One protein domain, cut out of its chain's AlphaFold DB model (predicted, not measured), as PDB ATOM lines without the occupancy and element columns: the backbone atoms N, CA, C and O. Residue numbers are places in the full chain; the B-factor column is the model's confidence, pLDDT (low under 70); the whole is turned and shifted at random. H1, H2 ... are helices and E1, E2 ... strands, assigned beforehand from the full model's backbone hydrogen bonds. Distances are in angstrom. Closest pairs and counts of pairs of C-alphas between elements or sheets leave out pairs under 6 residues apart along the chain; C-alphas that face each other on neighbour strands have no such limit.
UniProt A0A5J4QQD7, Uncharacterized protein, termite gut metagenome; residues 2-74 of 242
ATOM      1  N   PRO A   2     123.372 118.284  77.755       84.44
ATOM      2  CA  PRO A   2     122.772 117.316  76.842       84.44
ATOM      3  C   PRO A   2     121.650 117.965  76.023       84.44
ATOM      4  O   PRO A   2     120.999 118.892  76.506       84.44
ATOM      5  N   ASP A   3     121.418 117.451  74.815       86.00
ATOM      6  CA  ASP A   3     120.370 117.951  73.914       86.00
ATOM      7  C   ASP A   3     118.957 117.606  74.413       86.00
ATOM      8  O   ASP A   3     118.016 118.365  74.202       86.00
ATOM      9  N   TYR A   4     118.810 116.468  75.103       85.69
ATOM     10  CA  TYR A   4     117.538 115.978  75.633       85.69
ATOM     11  C   TYR A   4     117.724 115.329  77.006       85.69
ATOM     12  O   TYR A   4     118.781 114.772  77.308       85.69
ATOM     13  N   MET A   5     116.658 115.350  77.806       85.62
ATOM     14  CA  MET A   5     116.532 114.591  79.051       85.62
ATOM     15  C   MET A   5     115.372 113.608  78.916       85.62
ATOM     16  O   MET A   5     114.319 113.960  78.384       85.62
ATOM     17  N   TYR A   6     115.558 112.382  79.398       86.31
ATOM     18  CA  TYR A   6     114.537 111.343  79.332       86.31
ATOM     19  C   TYR A   6     113.858 111.200  80.689       86.31
ATOM     20  O   TYR A   6     114.486 110.790  81.655       86.31
ATOM     21  N   ILE A   7     112.560 111.499  80.752       88.75
ATOM     22  CA  ILE A   7     111.744 111.292  81.954       88.75
ATOM     23  C   ILE A   7     110.775 110.148  81.665       88.75
ATOM     24  O   ILE A   7     109.871 110.268  80.834       88.75
ATOM     25  N   SER A   8     110.978 109.008  82.323       86.31
ATOM     26  CA  SER A   8     110.133 107.832  82.122       86.31
ATOM     27  C   SER A   8     108.815 107.974  82.878       86.31
ATOM     28  O   SER A   8     108.776 107.971  84.104       86.31
ATOM     29  N   LEU A   9     107.702 108.005  82.142       87.25
ATOM     30  CA  LEU A   9     106.352 107.934  82.717       87.25
ATOM     31  C   LEU A   9     105.797 106.501  82.746       87.25
ATOM     32  O   LEU A   9     104.607 106.282  82.985       87.25
ATOM     33  N   LYS A  10     106.643 105.498  82.476       87.56
ATOM     34  CA  LYS A  10     106.230 104.093  82.402       87.56
ATOM     35  C   LYS A  10     105.614 103.648  83.731       87.56
ATOM     36  O   LYS A  10     106.210 103.799  84.790       87.56
ATOM     37  N   GLY A  11     104.420 103.060  83.662       85.56
ATOM     38  CA  GLY A  11     103.688 102.575  84.835       85.56
ATOM     39  C   GLY A  11     102.806 103.625  85.519       85.56
ATOM     40  O   GLY A  11     101.987 103.254  86.360       85.56
ATOM     41  N   LYS A  12     102.887 104.906  85.131       84.69
ATOM     42  CA  LYS A  12     101.948 105.930  85.605       84.69
ATOM     43  C   LYS A  12     100.660 105.896  84.782       84.69
ATOM     44  O   LYS A  12     100.684 105.829  83.558       84.69
ATOM     45  N   ARG A  13      99.517 105.931  85.477       89.00
ATOM     46  CA  ARG A  13      98.173 105.977  84.863       89.00
ATOM     47  C   ARG A  13      97.651 107.402  84.671       89.00
ATOM     48  O   ARG A  13      96.768 107.615  83.851       89.00
ATOM     49  N   ALA A  14      98.170 108.348  85.447       90.00
ATOM     50  CA  ALA A  14      97.821 109.760  85.402       90.00
ATOM     51  C   ALA A  14      99.008 110.592  85.903       90.00
ATOM     52  O   ALA A  14      99.870 110.059  86.607       90.00
ATOM     53  N   LEU A  15      99.013 111.879  85.553       89.06
ATOM     54  CA  LEU A  15      99.898 112.887  86.135       89.06
ATOM     55  C   LEU A  15      99.081 113.792  87.056       89.06
ATOM     56  O   LEU A  15      98.060 114.350  86.649       89.06
ATOM     57  N   TYR A  16      99.532 113.936  88.294       89.81
ATOM     58  CA  TYR A  16      98.939 114.842  89.267       89.81
ATOM     59  C   TYR A  16      99.484 116.264  89.105       89.81
ATOM     60  O   TYR A  16     100.490 116.510  88.440       89.81
ATOM     61  N   LYS A  17      98.824 117.236  89.742       91.56
ATOM     62  CA  LYS A  17      99.212 118.652  89.645       91.56
ATOM     63  C   LYS A  17     100.662 118.906  90.071       91.56
ATOM     64  O   LYS A  17     101.338 119.686  89.416       91.56
ATOM     65  N   SER A  18     101.141 118.235  91.120       89.06
ATOM     66  CA  SER A  18     102.533 118.342  91.582       89.06
ATOM     67  C   SER A  18     103.533 117.912  90.507       89.06
ATOM     68  O   SER A  18     104.548 118.569  90.302       89.06
ATOM     69  N   GLU A  19     103.219 116.844  89.781       89.81
ATOM     70  CA  GLU A  19     104.043 116.310  88.698       89.81
ATOM     71  C   GLU A  19     104.058 117.236  87.485       89.81
ATOM     72  O   GLU A  19     105.125 117.530  86.955       89.81
ATOM     73  N   LEU A  20     102.895 117.763  87.095       92.12
ATOM     74  CA  LEU A  20     102.796 118.753  86.020       92.12
ATOM     75  C   LEU A  20     103.567 120.034  86.359       92.12
ATOM     76  O   LEU A  20     104.260 120.568  85.500       92.12
ATOM     77  N   MET A  21     103.504 120.495  87.611       92.62
ATOM     78  CA  MET A  21     104.284 121.649  88.066       92.62
ATOM     79  C   MET A  21     105.789 121.389  87.986       92.62
ATOM     80  O   MET A  21     106.519 122.251  87.509       92.62
ATOM     81  N   MET A  22     106.266 120.215  88.409       92.00
ATOM     82  CA  MET A  22     107.688 119.876  88.285       92.00
ATOM     83  C   MET A  22     108.137 119.820  86.821       92.00
ATOM     84  O   MET A  22     109.200 120.348  86.505       92.00
ATOM     85  N   LEU A  23     107.335 119.232  85.926       92.06
ATOM     86  CA  LEU A  23     107.636 119.197  84.489       92.06
ATOM     87  C   LEU A  23     107.697 120.606  83.883       92.06
ATOM     88  O   LEU A  23     108.630 120.907  83.144       92.06
ATOM     89  N   GLU A  24     106.753 121.478  84.239       93.50
ATOM     90  CA  GLU A  24     106.741 122.879  83.804       93.50
ATOM     91  C   GLU A  24     107.984 123.629  84.304       93.50
ATOM     92  O   GLU A  24     108.645 124.336  83.543       93.50
ATOM     93  N   MET A  25     108.351 123.441  85.575       92.88
ATOM     94  CA  MET A  25     109.557 124.042  86.148       92.88
ATOM     95  C   MET A  25     110.828 123.537  85.451       92.88
ATOM     96  O   MET A  25     111.692 124.343  85.119       92.88
ATOM     97  N   LEU A  26     110.924 122.233  85.173       91.00
ATOM     98  CA  LEU A  26     112.046 121.630  84.442       91.00
ATOM     99  C   LEU A  26     112.171 122.172  83.020       91.00
ATOM    100  O   LEU A  26     113.278 122.512  82.601       91.00
ATOM    101  N   ALA A  27     111.053 122.297  82.303       90.62
ATOM    102  CA  ALA A  27     111.030 122.825  80.943       90.62
ATOM    103  C   ALA A  27     111.500 124.287  80.868       90.62
ATOM    104  O   ALA A  27     112.120 124.679  79.883       90.62
ATOM    105  N   ASN A  28     111.253 125.074  81.920       91.19
ATOM    106  CA  ASN A  28     111.578 126.501  81.967       91.19
ATOM    107  C   ASN A  28     112.814 126.835  82.820       91.19
ATOM    108  O   ASN A  28     113.109 128.010  83.037       91.19
ATOM    109  N   THR A  29     113.543 125.841  83.340       89.88
ATOM    110  CA  THR A  29     114.565 126.111  84.362       89.88
ATOM    111  C   THR A  29     115.778 126.871  83.827       89.88
ATOM    112  O   THR A  29     116.446 127.544  84.611       89.88
ATOM    113  N   ASN A  30     116.101 126.715  82.532       87.56
ATOM    114  CA  ASN A  30     117.271 127.270  81.818       87.56
ATOM    115  C   ASN A  30     118.643 127.075  82.500       87.56
ATOM    116  O   ASN A  30     119.658 127.556  82.015       87.56
ATOM    117  N   TRP A  31     118.681 126.342  83.614       88.38
ATOM    118  CA  TRP A  31     119.835 126.025  84.456       88.38
ATOM    119  C   TRP A  31     120.606 127.238  84.992       88.38
ATOM    120  O   TRP A  31     121.696 127.077  85.533       88.38
ATOM    121  N   GLU A  32     120.013 128.433  84.924       89.69
ATOM    122  CA  GLU A  32     120.552 129.657  85.528       89.69
ATOM    123  C   GLU A  32     120.411 129.640  87.054       89.69
ATOM    124  O   GLU A  32     121.290 130.104  87.781       89.69
ATOM    125  N   ARG A  33     119.309 129.061  87.552       90.12
ATOM    126  CA  ARG A  33     119.063 128.845  88.978       90.12
ATOM    127  C   ARG A  33     118.886 127.351  89.257       90.12
ATOM    128  O   ARG A  33     118.052 126.714  88.614       90.12
ATOM    129  N   PRO A  34     119.619 126.781  90.229       92.31
ATOM    130  CA  PRO A  34     119.471 125.376  90.573       92.31
ATOM    131  C   PRO A  34     118.095 125.105  91.191       92.31
ATOM    132  O   PRO A  34     117.624 125.845  92.060       92.31
ATOM    133  N   MET A  35     117.471 124.015  90.752       93.88
ATOM    134  CA  MET A  35     116.257 123.481  91.361       93.88
ATOM    135  C   MET A  35     116.600 122.391  92.358       93.88
ATOM    136  O   MET A  35     117.524 121.607  92.134       93.88
ATOM    137  N   TYR A  36     115.817 122.325  93.431       94.88
ATOM    138  CA  TYR A  36     116.009 121.366  94.504       94.88
ATOM    139  C   TYR A  36     114.707 120.687  94.898       94.88
ATOM    140  O   TYR A  36     113.634 121.286  94.833       94.88
ATOM    141  N   ILE A  37     114.832 119.459  95.386       94.75
ATOM    142  CA  ILE A  37     113.776 118.722  96.076       94.75
ATOM    143  C   ILE A  37     114.316 118.200  97.407       94.75
ATOM    144  O   ILE A  37     115.480 117.816  97.512       94.75
ATOM    145  N   ALA A  38     113.493 118.225  98.455       94.44
ATOM    146  CA  ALA A  38     113.910 117.740  99.766       94.44
ATOM    147  C   ALA A  38     114.084 116.215  99.757       94.44
ATOM    148  O   ALA A  38     113.288 115.498  99.147       94.44
ATOM    149  N   ILE A  39     115.076 115.704 100.494       92.88
ATOM    150  CA  ILE A  39     115.338 114.253 100.562       92.88
ATOM    151  C   ILE A  39     114.180 113.454 101.182       92.88
ATOM    152  O   ILE A  39     114.080 112.245 100.983       92.88
ATOM    153  N   SER A  40     113.309 114.127 101.938       90.19
ATOM    154  CA  SER A  40     112.156 113.547 102.629       90.19
ATOM    155  C   SER A  40     110.930 113.352 101.736       90.19
ATOM    156  O   SER A  40     109.994 112.668 102.146       90.19
ATOM    157  N   VAL A  41     110.909 113.924 100.527       90.25
ATOM    158  CA  VAL A  41     109.810 113.705  99.576       90.25
ATOM    159  C   VAL A  41     109.851 112.252  99.111       90.25
ATOM    160  O   VAL A  41     110.909 111.795  98.692       90.25
ATOM    161  N   GLY A  42     108.739 111.516  99.178       87.69
ATOM    162  CA  GLY A  42     108.688 110.109  98.760       87.69
ATOM    163  C   GLY A  42     109.017 109.916  97.276       87.69
ATOM    164  O   GLY A  42     108.806 110.818  96.464       87.69
ATOM    165  N   ALA A  43     109.580 108.758  96.916       87.88
ATOM    166  CA  ALA A  43     110.065 108.473  95.560       87.88
ATOM    167  C   ALA A  43     108.968 108.607  94.489       87.88
ATOM    168  O   ALA A  43     109.200 109.099  93.387       87.88
ATOM    169  N   GLU A  44     107.727 108.279  94.844       85.38
ATOM    170  CA  GLU A  44     106.551 108.430  93.989       85.38
ATOM    171  C   GLU A  44     106.318 109.872  93.507       85.38
ATOM    172  O   GLU A  44     105.733 110.075  92.439       85.38
ATOM    173  N   ASN A  45     106.828 110.851  94.262       87.50
ATOM    174  CA  ASN A  45     106.720 112.284  94.016       87.50
ATOM    175  C   ASN A  45     107.984 112.894  93.377       87.50
ATOM    176  O   ASN A  45     108.098 114.114  93.311       87.50
ATOM    177  N   ARG A  46     108.938 112.078  92.905       89.12
ATOM    178  CA  ARG A  46     110.213 112.537  92.309       89.12
ATOM    179  C   ARG A  46     110.278 112.384  90.785       89.12
ATOM    180  O   ARG A  46     111.345 112.540  90.205       89.12
ATOM    181  N   LEU A  47     109.155 112.049  90.139       88.50
ATOM    182  CA  LEU A  47     109.048 111.817  88.687       88.50
ATOM    183  C   LEU A  47     109.986 110.734  88.116       88.50
ATOM    184  O   LEU A  47     110.180 110.683  86.905       88.50
ATOM    185  N   GLY A  48     110.532 109.846  88.953       87.38
ATOM    186  CA  GLY A  48     111.490 108.834  88.498       87.38
ATOM    187  C   GLY A  48     112.827 109.429  88.042       87.38
ATOM    188  O   GLY A  48     113.463 108.864  87.159       87.38
ATOM    189  N   MET A  49     113.195 110.601  88.569       90.00
ATOM    190  CA  MET A  49     114.394 111.358  88.197       90.00
ATOM    191  C   MET A  49     115.553 111.165  89.186       90.00
ATOM    192  O   MET A  49     116.419 112.028  89.313       90.00
ATOM    193  N   GLU A  50     115.566 110.071  89.945       90.38
ATOM    194  CA  GLU A  50     116.603 109.815  90.948       90.38
ATOM    195  C   GLU A  50     118.013 109.748  90.342       90.38
ATOM    196  O   GLU A  50     118.977 110.146  90.993       90.38
ATOM    197  N   ASP A  51     118.132 109.317  89.086       92.81
ATOM    198  CA  ASP A  51     119.374 109.300  88.310       92.81
ATOM    199  C   ASP A  51     119.799 110.684  87.800       92.81
ATOM    200  O   ASP A  51     120.822 110.804  87.136       92.81
ATOM    201  N   HIS A  52     119.044 111.732  88.120       93.75
ATOM    202  CA  HIS A  52     119.335 113.121  87.782       93.75
ATOM    203  C   HIS A  52     119.624 113.981  89.019       93.75
ATOM    204  O   HIS A  52     119.754 115.206  88.913       93.75
ATOM    205  N   PHE A  53     119.742 113.366  90.197       95.38
ATOM    206  CA  PHE A  53     119.950 114.065  91.462       95.38
ATOM    207  C   PHE A  53     121.400 114.058  91.920       95.38
ATOM    208  O   PHE A  53     122.102 113.051  91.829       95.38
ATOM    209  N   ILE A  54     121.805 115.198  92.480       96.88
ATOM    210  CA  ILE A  54     123.032 115.361  93.255       96.88
ATOM    211  C   ILE A  54     122.653 115.817  94.658       96.88
ATOM    212  O   ILE A  54     121.991 116.841  94.826       96.88
ATOM    213  N   GLN A  55     123.055 115.069  95.677       97.19
ATOM    214  CA  GLN A  55     122.805 115.425  97.068       97.19
ATOM    215  C   GLN A  55     123.802 116.482  97.551       97.19
ATOM    216  O   GLN A  55     125.010 116.316  97.405       97.19
ATOM    217  N   GLU A  56     123.286 117.547  98.168       97.06
ATOM    218  CA  GLU A  56     124.080 118.655  98.732       97.06
ATOM    219  C   GLU A  56     123.743 118.885 100.225       97.06
ATOM    220  O   GLU A  56     123.887 119.985 100.759       97.06
ATOM    221  N   GLY A  57     123.240 117.848 100.906       96.06
ATOM    222  CA  GLY A  57     122.751 117.883 102.289       96.06
ATOM    223  C   GLY A  57     121.334 117.312 102.409       96.06
ATOM    224  O   GLY A  57     121.065 116.200 101.954       96.06
ATOM    225  N   LEU A  58     120.414 118.086 103.000       95.75
ATOM    226  CA  LEU A  58     118.981 117.747 103.135       95.75
ATOM    227  C   LEU A  58     118.155 117.979 101.855       95.75
ATOM    228  O   LEU A  58     116.931 117.822 101.861       95.75
ATOM    229  N   ALA A  59     118.809 118.328 100.750       96.19
ATOM    230  CA  ALA A  59     118.174 118.523  99.459       96.19
ATOM    231  C   ALA A  59     118.985 117.869  98.335       96.19
ATOM    232  O   ALA A  59     120.219 117.835  98.366       96.19
ATOM    233  N   TYR A  60     118.261 117.388  97.332       96.50
ATOM    234  CA  TYR A  60     118.791 116.963  96.049       96.50
ATOM    235  C   TYR A  60     118.681 118.114  95.057       96.50
ATOM    236  O   TYR A  60     117.595 118.662  94.879       96.50
ATOM    237  N   ARG A  61     119.785 118.464  94.399       96.00
ATOM    238  CA  ARG A  61     119.802 119.348  93.237       96.00
ATOM    239  C   ARG A  61     119.465 118.545  91.986       96.00
ATOM    240  O   ARG A  61     120.081 117.509  91.742       96.00
ATOM    241  N   PHE A  62     118.549 119.054  91.168       94.50
ATOM    242  CA  PHE A  62     118.304 118.512  89.831       94.50
ATOM    243  C   PHE A  62     119.474 118.832  88.904       94.50
ATOM    244  O   PHE A  62     120.011 119.946  88.913       94.50
ATOM    245  N   THR A  63     119.830 117.880  88.050       93.19
ATOM    246  CA  THR A  63     120.812 118.075  86.988       93.19
ATOM    247  C   THR A  63     120.325 117.439  85.692       93.19
ATOM    248  O   THR A  63     119.595 116.455  85.730       93.19
ATOM    249  N   PRO A  64     120.743 117.950  84.528       91.19
ATOM    250  CA  PRO A  64     120.382 117.341  83.255       91.19
ATOM    251  C   PRO A  64     121.190 116.068  82.953       91.19
ATOM    252  O   PRO A  64     120.955 115.416  81.941       91.19
ATOM    253  N   PHE A  65     122.175 115.726  83.786       91.88
ATOM    254  CA  PHE A  65     123.090 114.613  83.564       91.88
ATOM    255  C   PHE A  65     122.598 113.366  84.284       91.88
ATOM    256  O   PHE A  65     121.974 113.476  85.336       91.88
ATOM    257  N   ASN A  66     122.914 112.191  83.740       92.12
ATOM    258  CA  ASN A  66     122.692 110.936  84.443       92.12
ATOM    259  C   ASN A  66     123.783 110.769  85.517       92.12
ATOM    260  O   ASN A  66     124.907 110.365  85.222       92.12
ATOM    261  N   THR A  67     123.473 111.150  86.751       92.75
ATOM    262  CA  THR A  67     124.392 111.153  87.892       92.75
ATOM    263  C   THR A  67     124.770 109.742  88.320       92.75
ATOM    264  O   THR A  67     125.889 109.532  88.779       92.75
ATOM    265  N   GLN A  68     123.896 108.755  88.104       88.56
ATOM    266  CA  GLN A  68     124.191 107.355  88.408       88.56
ATOM    267  C   GLN A  68     125.270 106.785  87.476       88.56
ATOM    268  O   GLN A  68     126.221 106.168  87.947       88.56
ATOM    269  N   ALA A  69     125.157 107.021  86.166       89.69
ATOM    270  CA  ALA A  69     126.145 106.588  85.178       89.69
ATOM    271  C   ALA A  69     127.513 107.259  85.377       89.69
ATOM    272  O   ALA A  69     128.538 106.709  84.978       89.69
ATOM    273  N   LEU A  70     127.521 108.440  85.994       90.19
ATOM    274  CA  LEU A  70     128.723 109.209  86.307       90.19
ATOM    275  C   LEU A  70     129.283 108.930  87.711       90.19
ATOM    276  O   LEU A  70     130.292 109.530  88.066       90.19
ATOM    277  N   ASP A  71     128.638 108.070  88.513       89.00
ATOM    278  CA  ASP A  71     128.945 107.866  89.942       89.00
ATOM    279  C   ASP A  71     129.026 109.194  90.735       89.00
ATOM    280  O   ASP A  71     129.848 109.375  91.631       89.00
ATOM    281  N   ALA A  72     128.156 110.148  90.390       90.88
ATOM    282  CA  ALA A  72     128.178 111.535  90.858       90.88
ATOM    283  C   ALA A  72     126.897 111.904  91.625       90.88
ATOM    284  O   ALA A  72     126.282 112.937  91.375       90.88
ATOM    285  N   SER A  73     126.456 111.035  92.536       92.56
ATOM    286  CA  SER A  73     125.200 111.213  93.286       92.56
ATOM    287  C   SER A  73     125.305 112.168  94.484       92.56
ATOM    288  O   SER A  73     124.280 112.608  95.007       92.56
ATOM    289  N   ILE A  74     126.520 112.524  94.913       96.38
ATOM    290  CA  ILE A  74     126.799 113.431  96.036       96.38
ATOM    291  C   ILE A  74     127.837 114.463  95.588       96.38
ATOM    292  O   ILE A  74     128.876 114.095  95.044       96.38
TER     293      ILE A  74
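Overview. This is residues 2 to 74 of the 242 residues of an uncharacterized protein of termite gut metagenome (UniProt A0A5J4QQD7). With little regular structure, this is a small sheet of three short strands, in order E1, E3, E2, antiparallel, with one helix, H1, off to its side and long loops making most of the body. The loop of residues 39 to 52 winds past the middle. Of 73 printed residues, 21 are in named elements, ordered H1, E1, E2, E3; the class is mixed. The whole is compact, radius of gyration of the C-alphas 12.0 A, spanning 31 by 29 by 23 A.

Arrangement. Inner strand E3, residues 59 to 62, is antiparallel to edge strand E1, residues 36 to 38; N 37 and O 60 are 2.9 A apart, within hydrogen-bond range. E3 forms a hairpin with edge strand E2, residues 53 to 55; N 61 and O 54 are within range at 2.8 A. H1, residues 17 to 27, is not on the sheet; every O i to N i+4 pair in it is within range.

Along the chain. H1 measures 15.3 A from C-alpha 17 (99.212, 118.652, 89.645); E3 measures 9.6 A, ending at C-alpha 62 (118.304, 118.512, 89.831).

Size, cuts and confidence. The farthest C-alphas, of Arg 13 and Glu 32, are 32.6 A apart. The printed part has no cut; the E1 to E2 link is long. No printed residue is under pLDDT 70.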